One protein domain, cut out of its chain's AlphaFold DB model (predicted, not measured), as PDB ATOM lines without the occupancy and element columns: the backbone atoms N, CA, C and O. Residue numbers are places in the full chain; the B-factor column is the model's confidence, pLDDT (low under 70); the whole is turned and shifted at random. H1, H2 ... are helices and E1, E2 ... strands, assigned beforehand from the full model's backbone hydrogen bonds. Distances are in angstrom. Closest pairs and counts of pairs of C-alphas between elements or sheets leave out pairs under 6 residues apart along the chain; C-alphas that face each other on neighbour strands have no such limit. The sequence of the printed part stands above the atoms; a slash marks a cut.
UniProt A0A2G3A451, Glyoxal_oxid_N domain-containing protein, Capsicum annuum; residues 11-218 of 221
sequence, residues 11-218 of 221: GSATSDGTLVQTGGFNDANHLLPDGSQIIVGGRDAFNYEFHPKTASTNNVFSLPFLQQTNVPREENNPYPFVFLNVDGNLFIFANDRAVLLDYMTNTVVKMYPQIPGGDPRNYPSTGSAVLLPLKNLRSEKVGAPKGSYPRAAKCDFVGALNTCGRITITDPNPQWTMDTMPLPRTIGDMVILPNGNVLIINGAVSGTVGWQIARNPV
ATOM      1  N   GLY A  11      -2.265  47.383   7.782       52.44
ATOM      2  CA  GLY A  11      -1.835  48.343   6.769       52.44
ATOM      3  C   GLY A  11      -3.018  49.005   6.080       52.44
ATOM      4  O   GLY A  11      -3.982  48.338   5.714       52.44
ATOM      5  N   SER A  12      -2.915  50.313   5.841       52.38
ATOM      6  CA  SER A  12      -3.829  51.023   4.948       52.38
ATOM      7  C   SER A  12      -3.045  51.965   4.036       52.38
ATOM      8  O   SER A  12      -2.045  52.568   4.440       52.38
ATOM      9  N   ALA A  13      -3.458  52.034   2.772       48.34
ATOM     10  CA  ALA A  13      -2.873  52.944   1.796       48.34
ATOM     11  C   ALA A  13      -3.524  54.319   1.940       48.34
ATOM     12  O   ALA A  13      -4.749  54.391   1.996       48.34
ATOM     13  N   THR A  14      -2.725  55.381   1.998       46.69
ATOM     14  CA  THR A  14      -3.169  56.781   2.032       46.69
ATOM     15  C   THR A  14      -3.593  57.281   0.654       46.69
ATOM     16  O   THR A  14      -3.309  56.672  -0.379       46.69
ATOM     17  N   SER A  15      -4.282  58.425   0.629       43.88
ATOM     18  CA  SER A  15      -4.765  59.071  -0.598       43.88
ATOM     19  C   SER A  15      -3.646  59.555  -1.529       43.88
ATOM     20  O   SER A  15      -3.889  59.728  -2.721       43.88
ATOM     21  N   ASP A  16      -2.422  59.726  -1.020       45.97
ATOM     22  CA  ASP A  16      -1.222  60.045  -1.806       45.97
ATOM     23  C   ASP A  16      -0.456  58.797  -2.297       45.97
ATOM     24  O   ASP A  16       0.609  58.916  -2.899       45.97
ATOM     25  N   GLY A  17      -1.006  57.596  -2.076       40.91
ATOM     26  CA  GLY A  17      -0.412  56.327  -2.503       40.91
ATOM     27  C   GLY A  17       0.647  55.768  -1.550       40.91
ATOM     28  O   GLY A  17       1.267  54.750  -1.865       40.91
ATOM     29  N   THR A  18       0.854  56.382  -0.383       46.38
ATOM     30  CA  THR A  18       1.760  55.863   0.645       46.38
ATOM     31  C   THR A  18       1.120  54.678   1.373       46.38
ATOM     32  O   THR A  18       0.077  54.786   2.012       46.38
ATOM     33  N   LEU A  19       1.759  53.509   1.326       45.28
ATOM     34  CA  LEU A  19       1.395  52.415   2.225       45.28
ATOM     35  C   LEU A  19       1.927  52.740   3.620       45.28
ATOM     36  O   LEU A  19       3.142  52.772   3.823       45.28
ATOM     37  N   VAL A  20       1.033  52.940   4.584       50.22
ATOM     38  CA  VAL A  20       1.429  53.041   5.989       50.22
ATOM     39  C   VAL A  20       0.973  51.775   6.695       50.22
ATOM     40  O   VAL A  20      -0.191  51.366   6.655       50.22
ATOM     41  N   GLN A  21       1.949  51.147   7.325       41.94
ATOM     42  CA  GLN A  21       1.794  49.931   8.088       41.94
ATOM     43  C   GLN A  21       2.035  50.295   9.546       41.94
ATOM     44  O   GLN A  21       3.129  50.737   9.902       41.94
ATOM     45  N   THR A  22       0.991  50.191  10.362       47.19
ATOM     46  CA  THR A  22       1.014  50.607  11.765       47.19
ATOM     47  C   THR A  22       0.780  49.413  12.673       47.19
ATOM     48  O   THR A  22      -0.057  48.553  12.396       47.19
ATOM     49  N   GLY A  23       1.504  49.398  13.787       45.16
ATOM     50  CA  GLY A  23       1.383  48.364  14.803       45.16
ATOM     51  C   GLY A  23       2.128  47.074  14.467       45.16
ATOM     52  O   GLY A  23       3.034  47.033  13.635       45.16
ATOM     53  N   GLY A  24       1.718  46.038  15.182       54.19
ATOM     54  CA  GLY A  24       2.194  44.664  15.202       54.19
ATOM     55  C   GLY A  24       1.202  43.858  16.051       54.19
ATOM     56  O   GLY A  24       0.142  44.374  16.391       54.19
ATOM     57  N   PHE A  25       1.526  42.610  16.386       45.25
ATOM     58  CA  PHE A  25       0.702  41.648  17.145       45.25
ATOM     59  C   PHE A  25      -0.552  42.211  17.869       45.25
ATOM     60  O   PHE A  25      -0.471  42.521  19.056       45.25
ATOM     61  N   ASN A  26      -1.712  42.186  17.171       55.56
ATOM     62  CA  ASN A  26      -3.123  42.252  17.637       55.56
ATOM     63  C   ASN A  26      -4.003  43.478  17.278       55.56
ATOM     64  O   ASN A  26      -5.188  43.453  17.630       55.56
ATOM     65  N   ASP A  27      -3.511  44.470  16.529       52.12
ATOM     66  CA  ASP A  27      -4.247  45.727  16.249       52.12
ATOM     67  C   ASP A  27      -4.798  45.798  14.803       52.12
ATOM     68  O   ASP A  27      -4.271  45.150  13.896       52.12
ATOM     69  N   ALA A  28      -5.827  46.624  14.552       60.84
ATOM     70  CA  ALA A  28      -6.317  46.945  13.198       60.84
ATOM     71  C   ALA A  28      -6.211  48.444  12.884       60.84
ATOM     72  O   ALA A  28      -6.409  49.269  13.771       60.84
ATOM     73  N   ASN A  29      -5.974  48.815  11.623       69.38
ATOM     74  CA  ASN A  29      -5.892  50.205  11.186       69.38
ATOM     75  C   ASN A  29      -6.778  50.489   9.968       69.38
ATOM     76  O   ASN A  29      -7.151  49.591   9.212       69.38
ATOM     77  N   HIS A  30      -7.129  51.759   9.783       71.69
ATOM     78  CA  HIS A  30      -7.891  52.212   8.623       71.69
ATOM     79  C   HIS A  30      -7.523  53.650   8.246       71.69
ATOM     80  O   HIS A  30      -7.264  54.478   9.121       71.69
ATOM     81  N   LEU A  31      -7.550  53.958   6.947       74.75
ATOM     82  CA  LEU A  31      -7.347  55.315   6.449       74.75
ATOM     83  C   LEU A  31      -8.601  56.172   6.666       74.75
ATOM     84  O   LEU A  31      -9.720  55.735   6.386       74.75
ATOM     85  N   LEU A  32      -8.412  57.406   7.113       77.12
ATOM     86  CA  LEU A  32      -9.451  58.415   7.253       77.12
ATOM     87  C   LEU A  32      -9.479  59.370   6.045       77.12
ATOM     88  O   LEU A  32      -8.489  59.488   5.319       77.12
ATOM     89  N   PRO A  33     -10.599  60.081   5.808       78.94
ATOM     90  CA  PRO A  33     -10.731  61.006   4.678       78.94
ATOM     91  C   PRO A  33      -9.663  62.104   4.606       78.94
ATOM     92  O   PRO A  33      -9.359  62.590   3.520       78.94
ATOM     93  N   ASP A  34      -9.103  62.502   5.749       78.38
ATOM     94  CA  ASP A  34      -8.056  63.523   5.852       78.38
ATOM     95  C   ASP A  34      -6.641  62.985   5.560       78.38
ATOM     96  O   ASP A  34      -5.665  63.727   5.651       78.38
ATOM     97  N   GLY A  35      -6.518  61.702   5.197       76.44
ATOM     98  CA  GLY A  35      -5.248  61.031   4.928       76.44
ATOM     99  C   GLY A  35      -4.523  60.538   6.181       76.44
ATOM    100  O   GLY A  35      -3.500  59.863   6.053       76.44
ATOM    101  N   SER A  36      -5.043  60.827   7.376       79.69
ATOM    102  CA  SER A  36      -4.559  60.225   8.618       79.69
ATOM    103  C   SER A  36      -5.102  58.805   8.787       79.69
ATOM    104  O   SER A  36      -5.933  58.325   8.015       79.69
ATOM    105  N   GLN A  37      -4.605  58.096   9.790       81.81
ATOM    106  CA  GLN A  37      -4.993  56.728  10.096       81.81
ATOM    107  C   GLN A  37      -5.544  56.642  11.495       81.81
ATOM    108  O   GLN A  37      -5.061  57.323  12.396       81.81
ATOM    109  N   ILE A  38      -6.508  55.751  11.673       81.88
ATOM    110  CA  ILE A  38      -6.953  55.309  12.985       81.88
ATOM    111  C   ILE A  38      -6.399  53.913  13.249       81.88
ATOM    112  O   ILE A  38      -6.464  53.048  12.378       81.88
ATOM    113  N   ILE A  39      -5.862  53.701  14.444       85.06
ATOM    114  CA  ILE A  39      -5.412  52.410  14.963       85.06
ATOM    115  C   ILE A  39      -6.397  52.024  16.060       85.06
ATOM    116  O   ILE A  39      -6.613  52.801  16.988       85.06
ATOM    117  N   VAL A  40      -7.032  50.863  15.938       84.88
ATOM    118  CA  VAL A  40      -8.123  50.408  16.799       84.88
ATOM    119  C   VAL A  40      -7.751  49.089  17.460       84.88
ATOM    120  O   VAL A  40      -7.559  48.064  16.799       84.88
ATOM    121  N   GLY A  41      -7.784  49.108  18.786       86.38
ATOM    122  CA  GLY A  41      -7.652  47.932  19.620       86.38
ATOM    123  C   GLY A  41      -6.236  47.392  19.708       86.38
ATOM    124  O   GLY A  41      -5.266  48.131  19.591       86.38
ATOM    125  N   GLY A  42      -6.178  46.099  20.002       76.19
ATOM    126  CA  GLY A  42      -4.971  45.381  20.371       76.19
ATOM    127  C   GLY A  42      -5.226  44.383  21.475       76.19
ATOM    128  O   GLY A  42      -6.298  44.365  22.088       76.19
ATOM    129  N   ARG A  43      -4.251  43.516  21.746       79.62
ATOM    130  CA  ARG A  43      -4.377  42.568  22.858       79.62
ATOM    131  C   ARG A  43      -4.409  43.344  24.163       79.62
ATOM    132  O   ARG A  43      -3.474  44.071  24.469       79.62
ATOM    133  N   ASP A  44      -5.508  43.182  24.894       80.69
ATOM    134  CA  ASP A  44      -5.801  43.920  26.126       80.69
ATOM    135  C   ASP A  44      -5.795  45.456  25.954       80.69
ATOM    136  O   ASP A  44      -5.744  46.203  26.932       80.69
ATOM    137  N   ALA A  45      -5.911  45.941  24.710       85.12
ATOM    138  CA  ALA A  45      -6.049  47.351  24.377       85.12
ATOM    139  C   ALA A  45      -7.494  47.640  23.956       85.12
ATOM    140  O   ALA A  45      -7.976  47.220  22.904       85.12
ATOM    141  N   PHE A  46      -8.211  48.370  24.807       89.81
ATOM    142  CA  PHE A  46      -9.625  48.699  24.614       89.81
ATOM    143  C   PHE A  46      -9.798  50.171  24.230       89.81
ATOM    144  O   PHE A  46     -10.533  50.921  24.874       89.81
ATOM    145  N   ASN A  47      -9.043  50.610  23.227       87.31
ATOM    146  CA  ASN A  47      -8.941  52.008  22.826       87.31
ATOM    147  C   ASN A  47      -8.641  52.152  21.324       87.31
ATOM    148  O   ASN A  47      -8.516  51.156  20.612       87.31
ATOM    149  N   TYR A  48      -8.576  53.392  20.850       88.62
ATOM    150  CA  TYR A  48      -8.044  53.741  19.539       88.62
ATOM    151  C   TYR A  48      -7.173  55.002  19.608       88.62
ATOM    152  O   TYR A  48      -7.276  55.801  20.542       88.62
ATOM    153  N   GLU A  49      -6.327  55.197  18.602       86.19
ATOM    154  CA  GLU A  49      -5.488  56.386  18.434       86.19
ATOM    155  C   GLU A  49      -5.309  56.754  16.955       86.19
ATOM    156  O   GLU A  49      -5.725  56.007  16.069       86.19
ATOM    157  N   PHE A  50      -4.692  57.909  16.685       84.88
ATOM    158  CA  PHE A  50      -4.462  58.397  15.325       84.88
ATOM    159  C   PHE A  50      -2.979  58.439  14.953       84.88
ATOM    160  O   PHE A  50      -2.116  58.709  15.794       84.88
ATOM    161  N   HIS A  51      -2.689  58.248  13.667       82.00
ATOM    162  CA  HIS A  51      -1.354  58.392  13.098       82.00
ATOM    163  C   HIS A  51      -1.379  59.184  11.774       82.00
ATOM    164  O   HIS A  51      -2.190  58.870  10.907       82.00
ATOM    165  N   PRO A  52      -0.482  60.166  11.563       82.19
ATOM    166  CA  PRO A  52       0.475  60.708  12.529       82.19
ATOM    167  C   PRO A  52      -0.221  61.448  13.684       82.19
ATOM    168  O   PRO A  52      -1.309  62.001  13.529       82.19
ATOM    169  N   LYS A  53       0.423  61.473  14.857       77.94
ATOM    170  CA  LYS A  53      -0.084  62.231  16.008       77.94
ATOM    171  C   LYS A  53       0.132  63.725  15.777       77.94
ATOM    172  O   LYS A  53       1.244  64.164  15.495       77.94
ATOM    173  N   THR A  54      -0.932  64.504  15.926       79.88
ATOM    174  CA  THR A  54      -0.913  65.974  15.894       79.88
ATOM    175  C   THR A  54      -1.154  66.525  17.297       79.88
ATOM    176  O   THR A  54      -1.514  65.777  18.202       79.88
ATOM    177  N   ALA A  55      -1.010  67.837  17.503       77.38
ATOM    178  CA  ALA A  55      -1.287  68.450  18.805       77.38
ATOM    179  C   ALA A  55      -2.717  68.165  19.320       77.38
ATOM    180  O   ALA A  55      -2.908  68.032  20.526       77.38
ATOM    181  N   SER A  56      -3.703  68.023  18.426       73.38
ATOM    182  CA  SER A  56      -5.093  67.688  18.769       73.38
ATOM    183  C   SER A  56      -5.361  66.183  18.881       73.38
ATOM    184  O   SER A  56      -6.313  65.790  19.552       73.38
ATOM    185  N   THR A  57      -4.533  65.335  18.262       75.50
ATOM    186  CA  THR A  57      -4.721  63.871  18.213       75.50
ATOM    187  C   THR A  57      -3.669  63.087  19.000       75.50
ATOM    188  O   THR A  57      -3.615  61.861  18.916       75.50
ATOM    189  N   ASN A  58      -2.852  63.763  19.815       79.38
ATOM    190  CA  ASN A  58      -1.840  63.142  20.676       79.38
ATOM    191  C   ASN A  58      -2.439  62.531  21.960       79.38
ATOM    192  O   ASN A  58      -1.905  62.715  23.050       79.38
ATOM    193  N   ASN A  59      -3.565  61.831  21.835       81.81
ATOM    194  CA  ASN A  59      -4.270  61.169  22.928       81.81
ATOM    195  C   ASN A  59      -4.725  59.773  22.493       81.81
ATOM    196  O   ASN A  59      -4.851  59.485  21.304       81.81
ATOM    197  N   VAL A  60      -4.992  58.927  23.486       85.62
ATOM    198  CA  VAL A  60      -5.607  57.610  23.307       85.62
ATOM    199  C   VAL A  60      -7.063  57.703  23.751       85.62
ATOM    200  O   VAL A  60      -7.357  58.228  24.827       85.62
ATOM    201  N   PHE A  61      -7.974  57.194  22.931       89.12
ATOM    202  CA  PHE A  61      -9.413  57.310  23.137       89.12
ATOM    203  C   PHE A  61      -9.985  55.971  23.586       89.12
ATOM    204  O   PHE A  61      -9.845  54.962  22.899       89.12
ATOM    205  N   SER A  62     -10.623  55.945  24.756       92.38
ATOM    206  CA  SER A  62     -11.238  54.722  25.281       92.38
ATOM    207  C   SER A  62     -12.382  54.253  24.384       92.38
ATOM    208  O   SER A  62     -13.257  55.047  24.038       92.38
ATOM    209  N   LEU A  63     -12.405  52.953  24.076       93.00
ATOM    210  CA  LEU A  63     -13.449  52.290  23.299       93.00
ATOM    211  C   LEU A  63     -13.959  51.047  24.055       93.00
ATOM    212  O   LEU A  63     -13.549  49.918  23.758       93.00
ATOM    213  N   PRO A  64     -14.896  51.217  25.012       94.38
ATOM    214  CA  PRO A  64     -15.404  50.126  25.852       94.38
ATOM    215  C   PRO A  64     -16.002  48.946  25.076       94.38
ATOM    216  O   PRO A  64     -16.023  47.823  25.575       94.38
ATOM    217  N   PHE A  65     -16.467  49.174  23.845       95.06
ATOM    218  CA  PHE A  65     -16.970  48.130  22.950       95.06
ATOM    219  C   PHE A  65     -15.980  46.964  22.778       95.06
ATOM    220  O   PHE A  65     -16.385  45.797  22.795       95.06
ATOM    221  N   LEU A  66     -14.681  47.260  22.672       91.12
ATOM    222  CA  LEU A  66     -13.651  46.231  22.549       91.12
ATOM    223  C   LEU A  66     -13.559  45.388  23.821       91.12
ATOM    224  O   LEU A  66     -13.490  44.168  23.745       91.12
ATOM    225  N   GLN A  67     -13.653  46.007  24.997       91.56
ATOM    226  CA  GLN A  67     -13.654  45.268  26.258       91.56
ATOM    227  C   GLN A  67     -14.883  44.369  26.383       91.56
ATOM    228  O   GLN A  67     -14.778  43.215  26.781       91.56
ATOM    229  N   GLN A  68     -16.054  44.873  25.998       93.12
ATOM    230  CA  GLN A  68     -17.294  44.105  26.066       93.12
ATOM    231  C   GLN A  68     -17.269  42.887  25.131       93.12
ATOM    232  O   GLN A  68     -17.960  41.903  25.388       93.12
ATOM    233  N   THR A  69     -16.558  42.968  24.004       92.12
ATOM    234  CA  THR A  69     -16.458  41.891  23.005       92.12
ATOM    235  C   THR A  69     -15.322  40.912  23.282       92.12
ATOM    236  O   THR A  69     -15.295  39.854  22.656       92.12
ATOM    237  N   ASN A  70     -14.438  41.210  24.236       90.75
ATOM    238  CA  ASN A  70     -13.381  40.315  24.679       90.75
ATOM    239  C   ASN A  70     -13.941  39.226  25.602       90.75
ATOM    240  O   ASN A  70     -14.514  39.519  26.652       90.75
ATOM    241  N   VAL A  71     -13.756  37.960  25.232       89.50
ATOM    242  CA  VAL A  71     -14.022  36.839  26.136       89.50
ATOM    243  C   VAL A  71     -12.693  36.377  26.745       89.50
ATOM    244  O   VAL A  71     -11.777  36.006  26.002       89.50
ATOM    245  N   PRO A  72     -12.563  36.364  28.088       84.12
ATOM    246  CA  PRO A  72     -11.327  35.956  28.741       84.12
ATOM    247  C   PRO A  72     -10.859  34.579  28.271       84.12
ATOM    248  O   PRO A  72     -11.634  33.621  28.274       84.12
ATOM    249  N   ARG A  73      -9.569  34.475  27.926       81.69
ATOM    250  CA  ARG A  73      -8.893  33.244  27.457       81.69
ATOM    251  C   ARG A  73      -9.330  32.719  26.080       81.69
ATOM    252  O   ARG A  73      -8.830  31.679  25.665       81.69
ATOM    253  N   GLU A  74     -10.208  33.423  25.367       83.06
ATOM    254  CA  GLU A  74     -10.591  33.084  23.986       83.06
ATOM    255  C   GLU A  74      -9.792  33.881  22.937       83.06
ATOM    256  O   GLU A  74      -9.740  33.472  21.782       83.06
ATOM    257  N   GLU A  75      -9.179  35.007  23.332       80.19
ATOM    258  CA  GLU A  75      -8.457  35.942  22.445       80.19
ATOM    259  C   GLU A  75      -9.286  36.401  21.229       80.19
ATOM    260  O   GLU A  75      -8.715  36.659  20.185       80.19
ATOM    261  N   ASN A  76     -10.617  36.498  21.329       81.50
ATOM    262  CA  ASN A  76     -11.544  36.486  20.184       81.50
ATOM    263  C   ASN A  76     -11.921  37.847  19.554       81.50
ATOM    264  O   ASN A  76     -12.833  37.915  18.728       81.50
ATOM    265  N   ASN A  77     -11.278  38.938  19.964       80.44
ATOM    266  CA  ASN A  77     -11.545  40.301  19.497       80.44
ATOM    267  C   ASN A  77     -10.336  41.139  18.984       80.44
ATOM    268  O   ASN A  77     -10.595  42.264  18.550       80.44
ATOM    269  N   PRO A  78      -9.065  40.672  18.981       83.69
ATOM    270  CA  PRO A  78      -7.975  41.286  18.219       83.69
ATOM    271  C   PRO A  78      -8.252  41.381  16.718       83.69
ATOM    272  O   PRO A  78      -8.965  40.543  16.165       83.69
ATOM    273  N   TYR A  79      -7.615  42.341  16.043       83.44
ATOM    274  CA  TYR A  79      -7.828  42.654  14.619       83.44
ATOM    275  C   TYR A  79      -9.309  42.880  14.270       83.44
ATOM    276  O   TYR A  79      -9.873  42.139  13.454       83.44
ATOM    277  N   PRO A  80      -9.983  43.860  14.903       88.06
ATOM    278  CA  PRO A  80     -11.356  44.184  14.547       88.06
ATOM    279  C   PRO A  80     -11.450  44.569  13.064       88.06
ATOM    280  O   PRO A  80     -10.548  45.195  12.510       88.06
ATOM    281  N   PHE A  81     -12.557  44.224  12.407       88.12
ATOM    282  CA  PHE A  81     -12.796  44.701  11.045       88.12
ATOM    283  C   PHE A  81     -13.273  46.143  11.124       88.12
ATOM    284  O   PHE A  81     -14.368  46.399  11.632       88.12
ATOM    285  N   VAL A  82     -12.452  47.062  10.632       88.19
ATOM    286  CA  VAL A  82     -12.743  48.494  10.600       88.19
ATOM    287  C   VAL A  82     -13.017  48.888   9.155       88.19
ATOM    288  O   VAL A  82     -12.229  48.562   8.275       88.19
ATOM    289  N   PHE A  83     -14.134  49.567   8.907       85.81
ATOM    290  CA  PHE A  83     -14.512  50.074   7.590       85.81
ATOM    291  C   PHE A  83     -15.056  51.497   7.707       85.81
ATOM    292  O   PHE A  83     -15.921  51.762   8.541       85.81
ATOM    293  N   LEU A  84     -14.603  52.404   6.842       84.88
ATOM    294  CA  LEU A  84     -15.181  53.744   6.735       84.88
ATOM    295  C   LEU A  84     -16.554  53.696   6.046       84.88
ATOM    296  O   LEU A  84     -16.690  53.189   4.931       84.88
ATOM    297  N   ASN A  85     -17.574  54.224   6.718       84.62
ATOM    298  CA  ASN A  85     -18.930  54.349   6.200       84.62
ATOM    299  C   ASN A  85     -19.098  55.645   5.386       84.62
ATOM    300  O   ASN A  85     -18.342  56.603   5.533       84.62
ATOM    301  N   VAL A  86     -20.127  55.694   4.536       82.06
ATOM    302  CA  VAL A  86     -20.393  56.841   3.643       82.06
ATOM    303  C   VAL A  86     -20.730  58.147   4.370       82.06
ATOM    304  O   VAL A  86     -20.624  59.213   3.774       82.06
ATOM    305  N   ASP A  87     -21.152  58.073   5.631       82.81
ATOM    306  CA  ASP A  87     -21.434  59.233   6.484       82.81
ATOM    307  C   ASP A  87     -20.188  59.746   7.228       82.81
ATOM    308  O   ASP A  87     -20.284  60.695   7.999       82.81
ATOM    309  N   GLY A  88     -19.026  59.125   6.996       84.94
ATOM    310  CA  GLY A  88     -17.768  59.451   7.657       84.94
ATOM    311  C   GLY A  88     -17.541  58.714   8.975       84.94
ATOM    312  O   GLY A  88     -16.442  58.797   9.503       84.94
ATOM    313  N   ASN A  89     -18.511  57.958   9.496       89.69
ATOM    314  CA  ASN A  89     -18.321  57.161  10.708       89.69
ATOM    315  C   ASN A  89     -17.597  55.840  10.411       89.69
ATOM    316  O   ASN A  89     -17.588  55.348   9.283       89.69
ATOM    317  N   LEU A  90     -17.022  55.211  11.434       90.56
ATOM    318  CA  LEU A  90     -16.338  53.925  11.303       90.56
ATOM    319  C   LEU A  90     -17.237  52.781  11.746       90.56
ATOM    320  O   LEU A  90     -17.656  52.703  12.900       90.56
ATOM    321  N   PHE A  91     -17.498  51.850  10.841       91.19
ATOM    322  CA  PHE A  91     -18.067  50.562  11.188       91.19
ATOM    323  C   PHE A  91     -16.962  49.670  11.759       91.19
ATOM    324  O   PHE A  91     -15.996  49.356  11.066       91.19
ATOM    325  N   ILE A  92     -17.111  49.256  13.015       92.44
ATOM    326  CA  ILE A  92     -16.150  48.406  13.722       92.44
ATOM    327  C   ILE A  92     -16.858  47.115  14.113       92.44
ATOM    328  O   ILE A  92     -17.852  47.144  14.836       92.44
ATOM    329  N   PHE A  93     -16.338  45.977  13.663       92.38
ATOM    330  CA  PHE A  93     -16.798  44.654  14.072       92.38
ATOM    331  C   PHE A  93     -15.702  43.926  14.844       92.38
ATOM    332  O   PHE A  93     -14.587  43.781  14.347       92.38
ATOM    333  N   ALA A  94     -16.048  43.441  16.033       92.25
ATOM    334  CA  ALA A  94     -15.149  42.719  16.920       92.25
ATOM    335  C   ALA A  94     -15.874  41.509  17.522       92.25
ATOM    336  O   ALA A  94     -17.000  41.638  18.015       92.25
ATOM    337  N   ASN A  95     -15.209  40.351  17.506       92.88
ATOM    338  CA  ASN A  95     -15.753  39.059  17.914       92.88
ATOM    339  C   ASN A  95     -17.014  38.697  17.103       92.88
ATOM    340  O   ASN A  95     -16.899  38.185  15.993       92.88
ATOM    341  N   ASP A  96     -18.201  38.985  17.625       93.88
ATOM    342  CA  ASP A  96     -19.510  38.623  17.075       93.88
ATOM    343  C   ASP A  96     -20.484  39.819  17.011       93.88
ATOM    344  O   ASP A  96     -21.671  39.664  16.700       93.88
ATOM    345  N   ARG A  97     -19.997  41.031  17.301       95.62
ATOM    346  CA  ARG A  97     -20.793  42.264  17.363       95.62
ATOM    347  C   ARG A  97     -20.167  43.381  16.540       95.62
ATOM    348  O   ARG A  97     -18.984  43.343  16.208       95.62
ATOM    349  N   ALA A  98     -20.969  44.399  16.232       95.31
ATOM    350  CA  ALA A  98     -20.501  45.608  15.565       95.31
ATOM    351  C   ALA A  98     -21.119  46.889  16.123       95.31
ATOM    352  O   ALA A  98     -22.243  46.895  16.631       95.31
ATOM    353  N   VAL A  99     -20.389  47.985  15.939       96.75
ATOM    354  CA  VAL A  99     -20.802  49.357  16.240       96.75
ATOM    355  C   VAL A  99     -20.469  50.290  15.079       96.75
ATOM    356  O   VAL A  99     -19.588  50.000  14.271       96.75
ATOM    357  N   LEU A 100     -21.178  51.412  15.006       94.88
ATOM    358  CA  LEU A 100     -20.810  52.574  14.204       94.88
ATOM    359  C   LEU A 100     -20.258  53.627  15.169       94.88
ATOM    360  O   LEU A 100     -20.969  54.054  16.081       94.88
ATOM    361  N   LEU A 101     -18.991  53.994  15.004       95.44
ATOM    362  CA  LEU A 101     -18.266  54.939  15.846       95.44
ATOM    363  C   LEU A 101     -18.082  56.261  15.098       95.44
ATOM    364  O   LEU A 101     -17.460  56.288  14.037       95.44
ATOM    365  N   ASP A 102     -18.559  57.351  15.690       94.62
ATOM    366  CA  ASP A 102     -18.060  58.688  15.382       94.62
ATOM    367  C   ASP A 102     -16.743  58.876  16.143       94.62
ATOM    368  O   ASP A 102     -16.714  59.067  17.364       94.62
ATOM    369  N   TYR A 103     -15.634  58.760  15.416       89.88
ATOM    370  CA  TYR A 103     -14.292  58.829  15.989       89.88
ATOM    371  C   TYR A 103     -13.852  60.258  16.321       89.88
ATOM    372  O   TYR A 103     -12.909  60.425  17.097       89.88
ATOM    373  N   MET A 104     -14.526  61.276  15.772       88.44
ATOM    374  CA  MET A 104     -14.237  62.687  16.040       88.44
ATOM    375  C   MET A 104     -14.781  63.101  17.405       88.44
ATOM    376  O   MET A 104     -14.135  63.856  18.130       88.44
ATOM    377  N   THR A 105     -15.954  62.582  17.769       92.44
ATOM    378  CA  THR A 105     -16.602  62.847  19.064       92.44
ATOM    379  C   THR A 105     -16.436  61.711  20.074       92.44
ATOM    380  O   THR A 105     -16.930  61.819  21.196       92.44
ATOM    381  N   ASN A 106     -15.741  60.629  19.703       91.50
ATOM    382  CA  ASN A 106     -15.599  59.401  20.492       91.50
ATOM    383  C   ASN A 106     -16.952  58.844  20.978       91.50
ATOM    384  O   ASN A 106     -17.130  58.509  22.151       91.50
ATOM    385  N   THR A 107     -17.936  58.786  20.077       95.44
ATOM    386  CA  THR A 107     -19.305  58.376  20.407       95.44
ATOM    387  C   THR A 107     -19.760  57.216  19.531       95.44
ATOM    388  O   THR A 107     -19.684  57.259  18.306       95.44
ATOM    389  N   VAL A 108     -20.288  56.161  20.155       96.44
ATOM    390  CA  VAL A 108     -20.956  55.073  19.428       96.44
ATOM    391  C   VAL A 108     -22.342  55.552  19.000       96.44
ATOM    392  O   VAL A 108     -23.245  55.665  19.826       96.44
ATOM    393  N   VAL A 109     -22.512  55.823  17.707       95.25
ATOM    394  CA  VAL A 109     -23.761  56.361  17.143       95.25
ATOM    395  C   VAL A 109     -24.791  55.272  16.842       95.25
ATOM    396  O   VAL A 109     -25.988  55.545  16.778       95.25
ATOM    397  N   LYS A 110     -24.350  54.024  16.653       95.00
ATOM    398  CA  LYS A 110     -25.234  52.877  16.407       95.00
ATOM    399  C   LYS A 110     -24.602  51.587  16.920       95.00
ATOM    400  O   LYS A 110     -23.416  51.347  16.709       95.00
ATOM    401  N   MET A 111     -25.409  50.725  17.536       95.81
ATOM    402  CA  MET A 111     -25.059  49.322  17.773       95.81
ATOM    403  C   MET A 111     -25.806  48.444  16.770       95.81
ATOM    404  O   MET A 111     -27.008  48.618  16.573       95.81
ATOM    405  N   TYR A 112     -25.099  47.516  16.132       96.12
ATOM    406  CA  TYR A 112     -25.693  46.554  15.205       96.12
ATOM    407  C   TYR A 112     -26.150  45.301  15.963       96.12
ATOM    408  O   TYR A 112     -25.588  44.993  17.020       96.12
ATOM    409  N   PRO A 113     -27.141  44.549  15.444       96.62
ATOM    410  CA  PRO A 113     -27.488  43.259  16.026       96.62
ATOM    411  C   PRO A 113     -26.262  42.336  16.064       96.62
ATOM    412  O   PRO A 113     -25.363  42.436  15.226       96.62
ATOM    413  N   GLN A 114     -26.227  41.426  17.036       95.75
ATOM    414  CA  GLN A 114     -25.224  40.360  17.073       95.75
ATOM    415  C   GLN A 114     -25.361  39.489  15.820       95.75
ATOM    416  O   GLN A 114     -26.479  39.241  15.355       95.75
ATOM    417  N   ILE A 115     -24.238  39.033  15.257       92.88
ATOM    418  CA  ILE A 115     -24.291  38.115  14.117       92.88
ATOM    419  C   ILE A 115     -24.989  36.808  14.543       92.88
ATOM    420  O   ILE A 115     -24.667  36.266  15.607       92.88
ATOM    421  N   PRO A 116     -25.945  36.282  13.755       93.81
ATOM    422  CA  PRO A 116     -26.594  35.018  14.069       93.81
ATOM    423  C   PRO A 116     -25.578  33.893  14.297       93.81
ATOM    424  O   PRO A 116     -24.589  33.771  13.572       93.81
ATOM    425  N   GLY A 117     -25.825  33.084  15.328       89.19
ATOM    426  CA  GLY A 117     -24.913  32.038  15.805       89.19
ATOM    427  C   GLY A 117     -23.973  32.490  16.928       89.19
ATOM    428  O   GLY A 117     -23.589  31.666  17.749       89.19
ATOM    429  N   GLY A 118     -23.657  33.789  17.031       91.12
ATOM    430  CA  GLY A 118     -22.773  34.309  18.089       91.12
ATOM    431  C   GLY A 118     -21.334  33.786  18.007       91.12
ATOM    432  O   GLY A 118     -20.619  33.760  19.009       91.12
ATOM    433  N   ASP A 119     -20.925  33.325  16.823       90.62
ATOM    434  CA  ASP A 119     -19.579  32.821  16.592       90.62
ATOM    435  C   ASP A 119     -18.602  33.951  16.223       90.62
ATOM    436  O   ASP A 119     -18.937  34.805  15.385       90.62
ATOM    437  N   PRO A 120     -17.376  33.934  16.785       90.25
ATOM    438  CA  PRO A 120     -16.357  34.941  16.525       90.25
ATOM    439  C   PRO A 120     -15.939  34.950  15.054       90.25
ATOM    440  O   PRO A 120     -15.794  33.894  14.437       90.25
ATOM    441  N   ARG A 121     -15.651  36.132  14.499       87.56
ATOM    442  CA  ARG A 121     -15.053  36.292  13.154       87.56
ATOM    443  C   ARG A 121     -13.668  36.921  13.174       87.56
ATOM    444  O   ARG A 121     -12.987  36.902  12.161       87.56
ATOM    445  N   ASN A 122     -13.230  37.456  14.305       87.56
ATOM    446  CA  ASN A 122     -11.890  38.015  14.448       87.56
ATOM    447  C   ASN A 122     -10.903  36.944  14.924       87.56
ATOM    448  O   ASN A 122     -11.289  35.793  15.152       87.56
ATOM    449  N   TYR A 123      -9.617  37.283  15.017       81.25
ATOM    450  CA  TYR A 123      -8.614  36.362  15.555       81.25
ATOM    451  C   TYR A 123      -9.086  35.783  16.898       81.25
ATOM    452  O   TYR A 123      -9.756  36.507  17.629       81.25
ATOM    453  N   PRO A 124      -8.778  34.509  17.222       78.31
ATOM    454  CA  PRO A 124      -8.048  33.515  16.420       78.31
ATOM    455  C   PRO A 124      -8.910  32.814  15.363       78.31
ATOM    456  O   PRO A 124      -8.370  32.184  14.452       78.31
ATOM    457  N   SER A 125     -10.237  32.963  15.434       78.81
ATOM    458  CA  SER A 125     -11.187  32.431  14.446       78.81
ATOM    459  C   SER A 125     -10.862  32.894  13.018       78.81
ATOM    460  O   SER A 125     -10.971  32.105  12.080       78.81
ATOM    461  N   THR A 126     -10.371  34.131  12.890       75.50
ATOM    462  CA  THR A 126      -9.771  34.726  11.682       75.50
ATOM    463  C   THR A 126     -10.605  34.492  10.433       75.50
ATOM    464  O   THR A 126     -10.250  33.762   9.504       75.50
ATOM    465  N   GLY A 127     -11.757  35.135  10.442       70.88
ATOM    466  CA  GLY A 127     -12.483  35.468   9.243       70.88
ATOM    467  C   GLY A 127     -11.754  36.472   8.379       70.88
ATOM    468  O   GLY A 127     -10.961  37.274   8.867       70.88
ATOM    469  N   SER A 128     -12.112  36.488   7.106       78.56
ATOM    470  CA  SER A 128     -11.889  37.638   6.238       78.56
ATOM    471  C   SER A 128     -13.167  38.454   6.137       78.56
ATOM    472  O   SER A 128     -14.268  37.935   6.355       78.56
ATOM    473  N   ALA A 129     -13.004  39.737   5.826       82.38
ATOM    474  CA  ALA A 129     -14.112  40.634   5.586       82.38
ATOM    475  C   ALA A 129     -13.821  41.593   4.439       82.38
ATOM    476  O   ALA A 129     -12.689  42.040   4.266       82.38
ATOM    477  N   VAL A 130     -14.860  41.942   3.685       81.12
ATOM    478  CA  VAL A 130     -14.788  42.935   2.604       81.12
ATOM    479  C   VAL A 130     -15.960  43.894   2.684       81.12
ATOM    480  O   VAL A 130     -17.042  43.517   3.136       81.12
ATOM    481  N   LEU A 131     -15.747  45.122   2.213       77.44
ATOM    482  CA  LEU A 131     -16.770  46.152   2.091       77.44
ATOM    483  C   LEU A 131     -17.194  46.292   0.624       77.44
ATOM    484  O   LEU A 131     -16.445  46.827  -0.189       77.44
ATOM    485  N   LEU A 132     -18.391  45.821   0.274       69.94
ATOM    486  CA  LEU A 132     -18.899  45.866  -1.096       69.94
ATOM    487  C   LEU A 132     -19.297  47.298  -1.490       69.94
ATOM    488  O   LEU A 132     -20.145  47.900  -0.816       69.94
ATOM    489  N   PRO A 133     -18.753  47.838  -2.595       61.78
ATOM    490  CA  PRO A 133     -19.199  49.110  -3.139       61.78
ATOM    491  C   PRO A 133     -20.527  48.939  -3.889       61.78
ATOM    492  O   PRO A 133     -20.666  47.997  -4.659       61.78
ATOM    493  N   LEU A 134     -21.471  49.873  -3.670       50.97
ATOM    494  CA  LEU A 134     -22.604  50.301  -4.531       50.97
ATOM    495  C   LEU A 134     -23.832  50.653  -3.678       50.97
ATOM    496  O   LEU A 134     -24.614  49.779  -3.322       50.97
ATOM    497  N   LYS A 135     -24.014  51.953  -3.393       49.66
ATOM    498  CA  LYS A 135     -25.201  52.620  -2.792       49.66
ATOM    499  C   LYS A 135     -25.737  52.090  -1.448       49.66
ATOM    500  O   LYS A 135     -26.505  52.793  -0.810       49.66
ATOM    501  N   ASN A 136     -25.296  50.921  -0.999       54.94
ATOM    502  CA  ASN A 136     -25.661  50.226   0.225       54.94
ATOM    503  C   ASN A 136     -24.431  49.419   0.641       54.94
ATOM    504  O   ASN A 136     -24.222  48.316   0.133       54.94
ATOM    505  N   LEU A 137     -23.585  49.997   1.497       55.94
ATOM    506  CA  LEU A 137     -22.349  49.348   1.928       55.94
ATOM    507  C   LEU A 137     -22.679  48.021   2.610       55.94
ATOM    508  O   LEU A 137     -23.329  48.001   3.657       55.94
ATOM    509  N   ARG A 138     -22.251  46.918   1.993       58.44
ATOM    510  CA  ARG A 138     -22.453  45.562   2.509       58.44
ATOM    511  C   ARG A 138     -21.129  45.024   3.017       58.44
ATOM    512  O   ARG A 138     -20.135  45.136   2.312       58.44
ATOM    513  N   SER A 139     -21.110  44.429   4.204       57.44
ATOM    514  CA  SER A 139     -19.921  43.711   4.688       57.44
ATOM    515  C   SER A 139     -20.172  42.214   4.728       57.44
ATOM    516  O   SER A 139     -21.220  41.828   5.229       57.44
ATOM    517  N   GLU A 140     -19.249  41.403   4.208       61.03
ATOM    518  CA  GLU A 140     -19.284  39.927   4.252       61.03
ATOM    519  C   GLU A 140     -18.207  39.387   5.194       61.03
ATOM    520  O   GLU A 140     -17.150  40.008   5.264       61.03
ATOM    521  N   LYS A 141     -18.464  38.303   5.949       71.75
ATOM    522  CA  LYS A 141     -17.548  37.795   7.002       71.75
ATOM    523  C   LYS A 141     -17.608  36.280   7.192       71.75
ATOM    524  O   LYS A 141     -18.708  35.743   7.311       71.75
ATOM    525  N   VAL A 142     -16.458  35.619   7.352       69.62
ATOM    526  CA  VAL A 142     -16.318  34.156   7.602       69.62
ATOM    527  C   VAL A 142     -15.551  33.866   8.910       69.62
ATOM    528  O   VAL A 142     -15.254  34.811   9.621       69.62
ATOM    529  N   GLY A 143     -15.311  32.617   9.339       80.81
ATOM    530  CA  GLY A 143     -14.582  32.345  10.604       80.81
ATOM    531  C   GLY A 143     -14.644  30.893  11.108       80.81
ATOM    532  O   GLY A 143     -15.025  29.994  10.370       80.81
ATOM    533  N   ALA A 144     -14.302  30.662  12.377       84.94
ATOM    534  CA  ALA A 144     -14.392  29.399  13.117       84.94
ATOM    535  C   ALA A 144     -15.311  29.515  14.361       84.94
ATOM    536  O   ALA A 144     -15.465  30.616  14.898       84.94
ATOM    537  N   PRO A 145     -15.907  28.405  14.846       85.94
ATOM    538  CA  PRO A 145     -16.842  28.430  15.975       85.94
ATOM    539  C   PRO A 145     -16.238  28.964  17.282       85.94
ATOM    540  O   PRO A 145     -15.025  28.874  17.510       85.94
ATOM    541  N   LYS A 146     -17.085  29.444  18.197       88.31
ATOM    542  CA  LYS A 146     -16.658  29.873  19.542       88.31
ATOM    543  C   LYS A 146     -15.956  28.739  20.310       88.31
ATOM    544  O   LYS A 146     -16.371  27.584  20.236       88.31
ATOM    545  N   GLY A 147     -14.891  29.048  21.056       86.75
ATOM    546  CA  GLY A 147     -14.130  28.043  21.809       86.75
ATOM    547  C   GLY A 147     -13.157  27.212  20.968       86.75
ATOM    548  O   GLY A 147     -12.506  26.315  21.507       86.75
ATOM    549  N   SER A 148     -13.025  27.482  19.663       84.25
ATOM    550  CA  SER A 148     -12.149  26.691  18.785       84.25
ATOM    551  C   SER A 148     -10.667  26.806  19.154       84.25
ATOM    552  O   SER A 148      -9.949  25.811  19.096       84.25
ATOM    553  N   TYR A 149     -10.202  27.976  19.601       86.38
ATOM    554  CA  TYR A 149      -8.788  28.188  19.937       86.38
ATOM    555  C   TYR A 149      -8.327  27.472  21.221       86.38
ATOM    556  O   TYR A 149      -7.341  26.731  21.162       86.38
ATOM    557  N   PRO A 150      -9.045  27.561  22.361       86.88
ATOM    558  CA  PRO A 150      -8.712  26.773  23.551       86.88
ATOM    559  C   PRO A 150      -8.689  25.256  23.309       86.88
ATOM    560  O   PRO A 150      -7.934  24.532  23.962       86.88
ATOM    561  N   ARG A 151      -9.538  24.759  22.398       87.25
ATOM    562  CA  ARG A 151      -9.598  23.340  22.010       87.25
ATOM    563  C   ARG A 151      -8.429  22.951  21.115       87.25
ATOM    564  O   ARG A 151      -7.775  21.941  21.367       87.25
ATOM    565  N   ALA A 152      -8.093  23.802  20.155       86.00
ATOM    566  CA  ALA A 152      -6.940  23.608  19.296       86.00
ATOM    567  C   ALA A 152      -5.615  23.502  20.065       86.00
ATOM    568  O   ALA A 152      -4.778  22.667  19.726       86.00
ATOM    569  N   ALA A 153      -5.446  24.279  21.141       84.56
ATOM    570  CA  ALA A 153      -4.288  24.173  22.036       84.56
ATOM    571  C   ALA A 153      -4.161  22.791  22.716       84.56
ATOM    572  O   ALA A 153      -3.098  22.442  23.222       84.56
ATOM    573  N   LYS A 154      -5.235  21.993  22.716       88.38
ATOM    574  CA  LYS A 154      -5.299  20.612  23.220       88.38
ATOM    575  C   LYS A 154      -5.327  19.576  22.089       88.38
ATOM    576  O   LYS A 154      -5.744  18.444  22.315       88.38
ATOM    577  N   CYS A 155      -4.912  19.962  20.882       84.88
ATOM    578  CA  CYS A 155      -4.934  19.138  19.671       84.88
ATOM    579  C   CYS A 155      -6.340  18.693  19.215       84.88
ATOM    580  O   CYS A 155      -6.463  17.723  18.468       84.88
ATOM    581  N   ASP A 156      -7.390  19.404  19.630       88.69
ATOM    582  CA  ASP A 156      -8.772  19.181  19.198       88.69
ATOM    583  C   ASP A 156      -9.184  20.263  18.183       88.69
ATOM    584  O   ASP A 156      -9.483  21.406  18.540       88.69
ATOM    585  N   PHE A 157      -9.136  19.911  16.895       88.88
ATOM    586  CA  PHE A 157      -9.290  20.846  15.776       88.88
ATOM    587  C   PHE A 157     -10.728  20.860  15.249       88.88
ATOM    588  O   PHE A 157     -11.126  20.016  14.445       88.88
ATOM    589  N   VAL A 158     -11.501  21.856  15.679       89.12
ATOM    590  CA  VAL A 158     -12.914  22.028  15.304       89.12
ATOM    591  C   VAL A 158     -13.054  22.445  13.840       89.12
ATOM    592  O   VAL A 158     -12.242  23.221  13.340       89.12
ATOM    593  N   GLY A 159     -14.088  21.950  13.154       88.31
ATOM    594  CA  GLY A 159     -14.445  22.415  11.811       88.31
ATOM    595  C   GLY A 159     -14.737  23.917  11.792       88.31
ATOM    596  O   GLY A 159     -15.415  24.430  12.680       88.31
ATOM    597  N   ALA A 160     -14.217  24.618  10.786       87.50
ATOM    598  CA  ALA A 160     -14.475  26.034  10.569       87.50
ATOM    599  C   ALA A 160     -15.951  26.278  10.215       87.50
ATOM    600  O   ALA A 160     -16.700  25.358   9.881       87.50
ATOM    601  N   LEU A 161     -16.381  27.534  10.273       86.25
ATOM    602  CA  LEU A 161     -17.741  27.897   9.898       86.25
ATOM    603  C   LEU A 161     -17.865  27.878   8.379       86.25
ATOM    604  O   LEU A 161     -17.018  28.392   7.648       86.25
ATOM    605  N   ASN A 162     -18.974  27.330   7.907       86.38
ATOM    606  CA  ASN A 162     -19.444  27.500   6.538       86.38
ATOM    607  C   ASN A 162     -20.473  28.636   6.440       86.38
ATOM    608  O   ASN A 162     -21.196  28.718   5.459       86.38
ATOM    609  N   THR A 163     -20.571  29.507   7.446       87.06
ATOM    610  CA  THR A 163     -21.511  30.632   7.448       87.06
ATOM    611  C   THR A 163     -20.802  31.923   7.065       87.06
ATOM    612  O   THR A 163     -19.751  32.247   7.626       87.06
ATOM    613  N   CYS A 164     -21.402  32.663   6.132       83.88
ATOM    614  CA  CYS A 164     -20.992  34.002   5.729       83.88
ATOM    615  C   CYS A 164     -22.075  35.009   6.132       83.88
ATOM    616  O   CYS A 164     -23.237  34.846   5.767       83.88
ATOM    617  N   GLY A 165     -21.716  36.026   6.915       86.75
ATOM    618  CA  GLY A 165     -22.662  37.060   7.343       86.75
ATOM    619  C   GLY A 165     -22.571  38.309   6.483       86.75
ATOM    620  O   GLY A 165     -21.492  38.887   6.391       86.75
ATOM    621  N   ARG A 166     -23.699  38.751   5.919       87.62
ATOM    622  CA  ARG A 166     -23.844  39.994   5.158       87.62
ATOM    623  C   ARG A 166     -24.719  41.006   5.899       87.62
ATOM    624  O   ARG A 166     -25.815  40.664   6.326       87.62
ATOM    625  N   ILE A 167     -24.290  42.261   6.005       88.81
ATOM    626  CA  ILE A 167     -25.115  43.347   6.575       88.81
ATOM    627  C   ILE A 167     -24.989  44.630   5.766       88.81
ATOM    628  O   ILE A 167     -23.884  44.974   5.349       88.81
ATOM    629  N   THR A 168     -26.103  45.343   5.582       89.19
ATOM    630  CA  THR A 168     -26.120  46.697   5.010       89.19
ATOM    631  C   THR A 168     -25.905  47.723   6.125       89.19
ATOM    632  O   THR A 168     -26.783  47.936   6.957       89.19
ATOM    633  N   ILE A 169     -24.736  48.362   6.150       87.06
ATOM    634  CA  ILE A 169     -24.299  49.269   7.231       87.06
ATOM    635  C   ILE A 169     -25.196  50.513   7.325       87.06
ATOM    636  O   ILE A 169     -25.495  50.985   8.427       87.06
ATOM    637  N   THR A 170     -25.640  51.012   6.169       87.00
ATOM    638  CA  THR A 170     -26.428  52.241   6.000       87.00
ATOM    639  C   THR A 170     -27.928  52.058   6.218       87.00
ATOM    640  O   THR A 170     -28.668  53.038   6.182       87.00
ATOM    641  N   ASP A 171     -28.398  50.831   6.440       90.00
ATOM    642  CA  ASP A 171     -29.816  50.568   6.672       90.00
ATOM    643  C   ASP A 171     -30.269  51.220   8.004       90.00
ATOM    644  O   ASP A 171     -29.552  51.130   9.016       90.00
ATOM    645  N   PRO A 172     -31.427  51.911   8.041       89.88
ATOM    646  CA  PRO A 172     -32.013  52.406   9.284       89.88
ATOM    647  C   PRO A 172     -32.272  51.299  10.316       89.88
ATOM    648  O   PRO A 172     -32.106  51.543  11.510       89.88
ATOM    649  N   ASN A 173     -32.614  50.088   9.867       93.06
ATOM    650  CA  ASN A 173     -32.819  48.899  10.690       93.06
ATOM    651  C   ASN A 173     -31.961  47.726  10.167       93.06
ATOM    652  O   ASN A 173     -32.481  46.787   9.560       93.06
ATOM    653  N   PRO A 174     -30.637  47.758  10.389       92.19
ATOM    654  CA  PRO A 174     -29.711  46.835   9.749       92.19
ATOM    655  C   PRO A 174     -29.863  45.417  10.304       92.19
ATOM    656  O   PRO A 174     -29.793  45.208  11.512       92.19
ATOM    657  N   GLN A 175     -30.025  44.436   9.415       94.56
ATOM    658  CA  GLN A 175     -30.156  43.017   9.760       94.56
ATOM    659  C   GLN A 175     -29.076  42.179   9.073       94.56
ATOM    660  O   GLN A 175     -28.681  42.456   7.937       94.56
ATOM    661  N   TRP A 176     -28.617  41.129   9.757       91.75
ATOM    662  CA  TRP A 176     -27.712  40.146   9.169       91.75
ATOM    663  C   TRP A 176     -28.474  39.209   8.235       91.75
ATOM    664  O   TRP A 176     -29.439  38.562   8.631       91.75
ATOM    665  N   THR A 177     -27.996  39.095   7.004       91.12
ATOM    666  CA  THR A 177     -28.331  38.011   6.082       91.12
ATOM    667  C   THR A 177     -27.229  36.966   6.176       91.12
ATOM    668  O   THR A 177     -26.056  37.311   6.058       91.12
ATOM    669  N   MET A 178     -27.586  35.707   6.410       89.00
ATOM    670  CA  MET A 178     -26.613  34.621   6.530       89.00
ATOM    671  C   MET A 178     -26.667  33.734   5.293       89.00
ATOM    672  O   MET A 178     -27.717  33.176   4.985       89.00
ATOM    673  N   ASP A 179     -25.524  33.570   4.642       83.38
ATOM    674  CA  ASP A 179     -25.333  32.658   3.522       83.38
ATOM    675  C   ASP A 179     -24.538  31.426   3.989       83.38
ATOM    676  O   ASP A 179     -23.691  31.506   4.886       83.38
ATOM    677  N   THR A 180     -24.804  30.265   3.388       86.44
ATOM    678  CA  THR A 180     -24.013  29.045   3.614       86.44
ATOM    679  C   THR A 180     -23.027  28.856   2.470       86.44
ATOM    680  O   THR A 180     -23.412  28.690   1.316       86.44
ATOM    681  N   MET A 181     -21.741  28.883   2.796       83.81
ATOM    682  CA  MET A 181     -20.657  28.588   1.874       83.81
ATOM    683  C   MET A 181     -20.617  27.092   1.534       83.81
ATOM    684  O   MET A 181     -20.900  26.262   2.401       83.81
ATOM    685  N   PRO A 182     -20.170  26.725   0.319       82.88
ATOM    686  CA  PRO A 182     -20.015  25.323  -0.074       82.88
ATOM    687  C   PRO A 182     -19.034  24.541   0.807       82.88
ATOM    688  O   PRO A 182     -19.178  23.332   0.969       82.88
ATOM    689  N   LEU A 183     -18.035  25.230   1.372       83.12
ATOM    690  CA  LEU A 183     -17.018  24.642   2.236       83.12
ATOM    691  C   LEU A 183     -16.786  25.520   3.476       83.12
ATOM    692  O   LEU A 183     -16.755  26.749   3.351       83.12
ATOM    693  N   PRO A 184     -16.592  24.913   4.660       85.19
ATOM    694  CA  PRO A 184     -16.143  25.630   5.848       85.19
ATOM    695  C   PRO A 184     -14.741  26.210   5.633       85.19
ATOM    696  O   PRO A 184     -13.878  25.555   5.043       85.19
ATOM    697  N   ARG A 185     -14.511  27.442   6.103       84.75
ATOM    698  CA  ARG A 185     -13.244  28.148   5.865       84.75
ATOM    699  C   ARG A 185     -12.882  29.094   7.008       84.75
ATOM    700  O   ARG A 185     -13.646  29.993   7.346       84.75
ATOM    701  N   THR A 186     -11.674  28.927   7.536       83.44
ATOM    702  CA  THR A 186     -10.950  29.914   8.356       83.44
ATOM    703  C   THR A 186      -9.694  30.361   7.604       83.44
ATOM    704  O   THR A 186      -9.204  29.618   6.749       83.44
ATOM    705  N   ILE A 187      -9.156  31.547   7.909       83.00
ATOM    706  CA  ILE A 187      -7.909  32.066   7.309       83.00
ATOM    707  C   ILE A 187      -7.996  32.168   5.776       83.00
ATOM    708  O   ILE A 187      -7.008  32.002   5.064       83.00
ATOM    709  N   GLY A 188      -9.209  32.349   5.254       78.00
ATOM    710  CA  GLY A 188      -9.393  32.651   3.841       78.00
ATOM    711  C   GLY A 188      -9.001  34.095   3.557       78.00
ATOM    712  O   GLY A 188      -9.021  34.933   4.460       78.00
ATOM    713  N   ASP A 189      -8.748  34.400   2.294       80.06
ATOM    714  CA  ASP A 189      -8.647  35.767   1.796       80.06
ATOM    715  C   ASP A 189      -9.892  36.084   0.970       80.06
ATOM    716  O   ASP A 189     -10.337  35.258   0.168       80.06
ATOM    717  N   MET A 190     -10.457  37.276   1.164       79.00
ATOM    718  CA  MET A 190     -11.609  37.758   0.403       79.00
ATOM    719  C   MET A 190     -11.201  38.981  -0.413       79.00
ATOM    720  O   MET A 190     -10.690  39.957   0.134       79.00
ATOM    721  N   VAL A 191     -11.449  38.934  -1.721       81.31
ATOM    722  CA  VAL A 191     -11.110  40.004  -2.665       81.31
ATOM    723  C   VAL A 191     -12.341  40.370  -3.478       81.31
ATOM    724  O   VAL A 191     -13.009  39.505  -4.042       81.31
ATOM    725  N   ILE A 192     -12.637  41.664  -3.566       76.50
ATOM    726  CA  ILE A 192     -13.702  42.169  -4.433       76.50
ATOM    727  C   ILE A 192     -13.174  42.235  -5.863       76.50
ATOM    728  O   ILE A 192     -12.139  42.842  -6.133       76.50
ATOM    729  N   LEU A 193     -13.904  41.620  -6.784       80.00
ATOM    730  CA  LEU A 193     -13.610  41.643  -8.206       80.00
ATOM    731  C   LEU A 193     -14.285  42.849  -8.888       80.00
ATOM    732  O   LEU A 193     -15.346  43.293  -8.443       80.00
ATOM    733  N   PRO A 194     -13.749  43.348 -10.021       78.81
ATOM    734  CA  PRO A 194     -14.337  44.478 -10.754       78.81
ATOM    735  C   PRO A 194     -15.784  44.264 -11.224       78.81
ATOM    736  O   PRO A 194     -16.498  45.224 -11.493       78.81
ATOM    737  N   ASN A 195     -16.227  43.009 -11.325       81.38
ATOM    738  CA  ASN A 195     -17.603  42.644 -11.667       81.38
ATOM    739  C   ASN A 195     -18.568  42.669 -10.463       81.38
ATOM    740  O   ASN A 195     -19.730  42.310 -10.621       81.38
ATOM    741  N   GLY A 196     -18.100  43.063  -9.273       73.44
ATOM    742  CA  GLY A 196     -18.891  43.111  -8.042       73.44
ATOM    743  C   GLY A 196     -18.994  41.779  -7.293       73.44
ATOM    744  O   GLY A 196     -19.603  41.743  -6.224       73.44
ATOM    745  N   ASN A 197     -18.395  40.701  -7.805       78.56
ATOM    746  CA  ASN A 197     -18.334  39.423  -7.099       78.56
ATOM    747  C   ASN A 197     -17.220  39.429  -6.050       78.56
ATOM    748  O   ASN A 197     -16.215  40.125  -6.194       78.56
ATOM    749  N   VAL A 198     -17.366  38.593  -5.025       78.00
ATOM    750  CA  VAL A 198     -16.313  38.353  -4.035       78.00
ATOM    751  C   VAL A 198     -15.640  37.024  -4.329       78.00
ATOM    752  O   VAL A 198     -16.284  35.976  -4.353       78.00
ATOM    753  N   LEU A 199     -14.332  37.072  -4.551       81.06
ATOM    754  CA  LEU A 199     -13.482  35.898  -4.643       81.06
ATOM    755  C   LEU A 199     -12.992  35.533  -3.240       81.06
ATOM    756  O   LEU A 199     -12.348  36.349  -2.586       81.06
ATOM    757  N   ILE A 200     -13.276  34.306  -2.802       80.75
ATOM    758  CA  ILE A 200     -12.768  33.747  -1.544       80.75
ATOM    759  C   ILE A 200     -11.759  32.645  -1.875       80.75
ATOM    760  O   ILE A 200     -12.124  31.639  -2.486       80.75
ATOM    761  N   ILE A 201     -10.503  32.819  -1.470       84.19
ATOM    762  CA  ILE A 201      -9.393  31.889  -1.748       84.19
ATOM    763  C   ILE A 201      -8.670  31.491  -0.456       84.19
ATOM    764  O   ILE A 201      -8.896  32.089   0.593       84.19
ATOM    765  N   ASN A 202      -7.805  30.473  -0.533       85.12
ATOM    766  CA  ASN A 202      -6.951  29.997   0.570       85.12
ATOM    767  C   ASN A 202      -7.705  29.536   1.836       85.12
ATOM    768  O   ASN A 202      -8.922  29.398   1.850       85.12
ATOM    769  N   GLY A 203      -6.988  29.257   2.919       85.88
ATOM    770  CA  GLY A 203      -7.582  28.916   4.211       85.88
ATOM    771  C   GLY A 203      -7.647  27.421   4.512       85.88
ATOM    772  O   GLY A 203      -7.070  26.588   3.813       85.88
ATOM    773  N   ALA A 204      -8.329  27.090   5.606       87.69
ATOM    774  CA  ALA A 204      -8.367  25.757   6.199       87.69
ATOM    775  C   ALA A 204      -9.790  25.355   6.620       87.69
ATOM    776  O   ALA A 204     -10.605  26.203   6.993       87.69
ATOM    777  N   VAL A 205     -10.077  24.053   6.562       89.06
ATOM    778  CA  VAL A 205     -11.382  23.454   6.900       89.06
ATOM    779  C   VAL A 205     -11.562  23.288   8.408       89.06
ATOM    780  O   VAL A 205     -12.697  23.255   8.881       89.06
ATOM    781  N   SER A 206     -10.479  23.176   9.181       88.38
ATOM    782  CA  SER A 206     -10.556  23.050  10.637       88.38
ATOM    783  C   SER A 206      -9.386  23.709  11.368       88.38
ATOM    784  O   SER A 206      -8.323  23.972  10.802       88.38
ATOM    785  N   GLY A 207      -9.595  23.984  12.654       86.56
ATOM    786  CA  GLY A 207      -8.680  24.752  13.490       86.56
ATOM    787  C   GLY A 207      -8.919  26.262  13.403       86.56
ATOM    788  O   GLY A 207      -9.978  26.729  12.993       86.56
ATOM    789  N   THR A 208      -7.920  27.018  13.841       85.19
ATOM    790  CA  THR A 208      -7.888  28.484  13.932       85.19
ATOM    791  C   THR A 208      -6.483  28.989  13.586       85.19
ATOM    792  O   THR A 208      -5.550  28.194  13.425       85.19
ATOM    793  N   VAL A 209      -6.294  30.308  13.522       78.19
ATOM    794  CA  VAL A 209      -4.948  30.909  13.526       78.19
ATOM    795  C   VAL A 209      -4.309  30.747  14.906       78.19
ATOM    796  O   VAL A 209      -5.004  30.610  15.914       78.19
ATOM    797  N   GLY A 210      -2.974  30.749  14.924       70.62
ATOM    798  CA  GLY A 210      -2.128  30.578  16.102       70.62
ATOM    799  C   GLY A 210      -1.265  29.322  15.964       70.62
ATOM    800  O   GLY A 210      -1.791  28.232  15.815       70.62
ATOM    801  N   TRP A 211       0.060  29.470  15.943       70.75
ATOM    802  CA  TRP A 211       1.072  28.409  16.127       70.75
ATOM    803  C   TRP A 211       0.696  26.971  15.701       70.75
ATOM    804  O   TRP A 211       0.420  26.117  16.536       70.75
ATOM    805  N   GLN A 212       0.755  26.670  14.396       72.62
ATOM    806  CA  GLN A 212       0.570  25.310  13.847       72.62
ATOM    807  C   GLN A 212      -0.780  24.645  14.186       72.62
ATOM    808  O   GLN A 212      -0.864  23.417  14.265       72.62
ATOM    809  N   ILE A 213      -1.850  25.425  14.361       81.44
ATOM    810  CA  ILE A 213      -3.179  24.907  14.721       81.44
ATOM    811  C   ILE A 213      -4.075  24.612  13.508       81.44
ATOM    812  O   ILE A 213      -4.877  23.683  13.562       81.44
ATOM    813  N   ALA A 214      -3.968  25.365  12.413       82.31
ATOM    814  CA  ALA A 214      -4.819  25.145  11.243       82.31
ATOM    815  C   ALA A 214      -4.604  23.741  10.642       82.31
ATOM    816  O   ALA A 214      -3.475  23.239  10.566       82.31
ATOM    817  N   ARG A 215      -5.687  23.077  10.232       85.31
ATOM    818  CA  ARG A 215      -5.690  21.720   9.669       85.31
ATOM    819  C   ARG A 215      -6.509  21.682   8.387       85.31
ATOM    820  O   ARG A 215      -7.474  22.422   8.241       85.31
ATOM    821  N   ASN A 216      -6.155  20.750   7.504       89.00
ATOM    822  CA  ASN A 216      -6.896  20.465   6.273       89.00
ATOM    823  C   ASN A 216      -7.020  21.715   5.376       89.00
ATOM    824  O   ASN A 216      -8.072  22.361   5.367       89.00
ATOM    825  N   PRO A 217      -5.946  22.101   4.659       85.12
ATOM    826  CA  PRO A 217      -5.985  23.264   3.778       85.12
ATOM    827  C   PRO A 217      -7.090  23.111   2.729       85.12
ATOM    828  O   PRO A 217      -7.295  22.024   2.185       85.12
ATOM    829  N   VAL A 218      -7.796  24.202   2.437       82.44
ATOM    830  CA  VAL A 218      -8.782  24.230   1.355       82.44
ATOM    831  C   VAL A 218      -8.026  24.314   0.035       82.44
ATOM    832  O   VAL A 218      -7.443  25.346  -0.292       82.44
TER     833      VAL A 218
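AT A GLANCE: This is residues 11 to 218 of the 221 residues of the protein "Glyoxal_oxid_N domain-containing protein" of Capsicum annuum (UniProt A0A2G3A451). Small antiparallel sheets stand round an open arc like the blades of an incomplete propeller: E1, E3, E6, E10 and E14, one strand from each of five sheets, follow each other round it, and the gap lies between E14 and E1. H1 covers part of the sheet E6-E7-E8-E9, while the hairpin of E16 and E17, and H2, lie far from the middle. The printed part has 208 residues, with seventeen strands numbered along the chain, H1 between E5 and E6, and H2 between E11 and E12; the class is mostly strand, with 84 residues, under half, in named elements. The other sheets are E10-E11-E12-E13, E3-E4-E5 and the pairs E1-E2, E14-E15 and E16-E17. The whole is compact, with a radius of gyration of the C-alphas of 16.7 A and spans of 50 by 37 by 34 A.

IN THESE COORDINATES: Find C-alpha 81 at (-12.796, 44.701, 11.045), where E6, residues 81 to 84, begins; E7 is 90 to 94, E8 97 to 102, 16.8 A long, and E9 107 to 111. Look next at E10, 129 to 132, E11, 138 to 141, E12, 163 to 168, 16.9 A long, and E13, 176 to 180. E3 is 28 to 31, E4 37 to 40 and E5 47 to 51. E1 is 11 to 13, E2 19 to 22, E14 189 to 192 and E15 198 to 201. E16 is 204 to 206, and E17, 215 to 217, ends at (-5.985, 23.264, 3.778). H1 is 64 to 69 and H2 148 to 152.

HOW THE PARTS SIT: Start at E6 to E9, a meander, each strand the antiparallel neighbour of the one before; N 83 and O 91 are 2.9 A apart, N 92 and O 99 2.9 A, N 102 and O 107 2.8 A. It forms a sandwich, two sheets face to face, with the meander E3 to E5, their planes 21 degrees apart; the closest C-alphas of E3 and E6, His 30 and Val 82, are 6.4 A apart. H1 is on the sheet E6 to E9 at a height of 9.0 A, over E8 and along it at 8 degrees on the local plane, and only grazes E3 to E5. Every O i to N i+4 pair in H1 and H2 is within hydrogen-bond range. The closest C-alphas of E6 and E10, Phe 81 and Ala 129, are 6.9 A apart, and those of E10 and E14, Ala 129 and Met 190, are 6.4 A apart. E15 runs on into E16 at 73 degrees. H2 is apart from E16 and E17.

THE WHOLE: The farthest C-alphas, Ala 55 and Pro 182, are 50.7 A apart. The printed part has no cut. The long links are E5 to H1, H1 to E6 and E9 to E10. Mean pLDDT of the printed part is 81.0; residues 11 to 29, 132 to 140 and 142 are under 70.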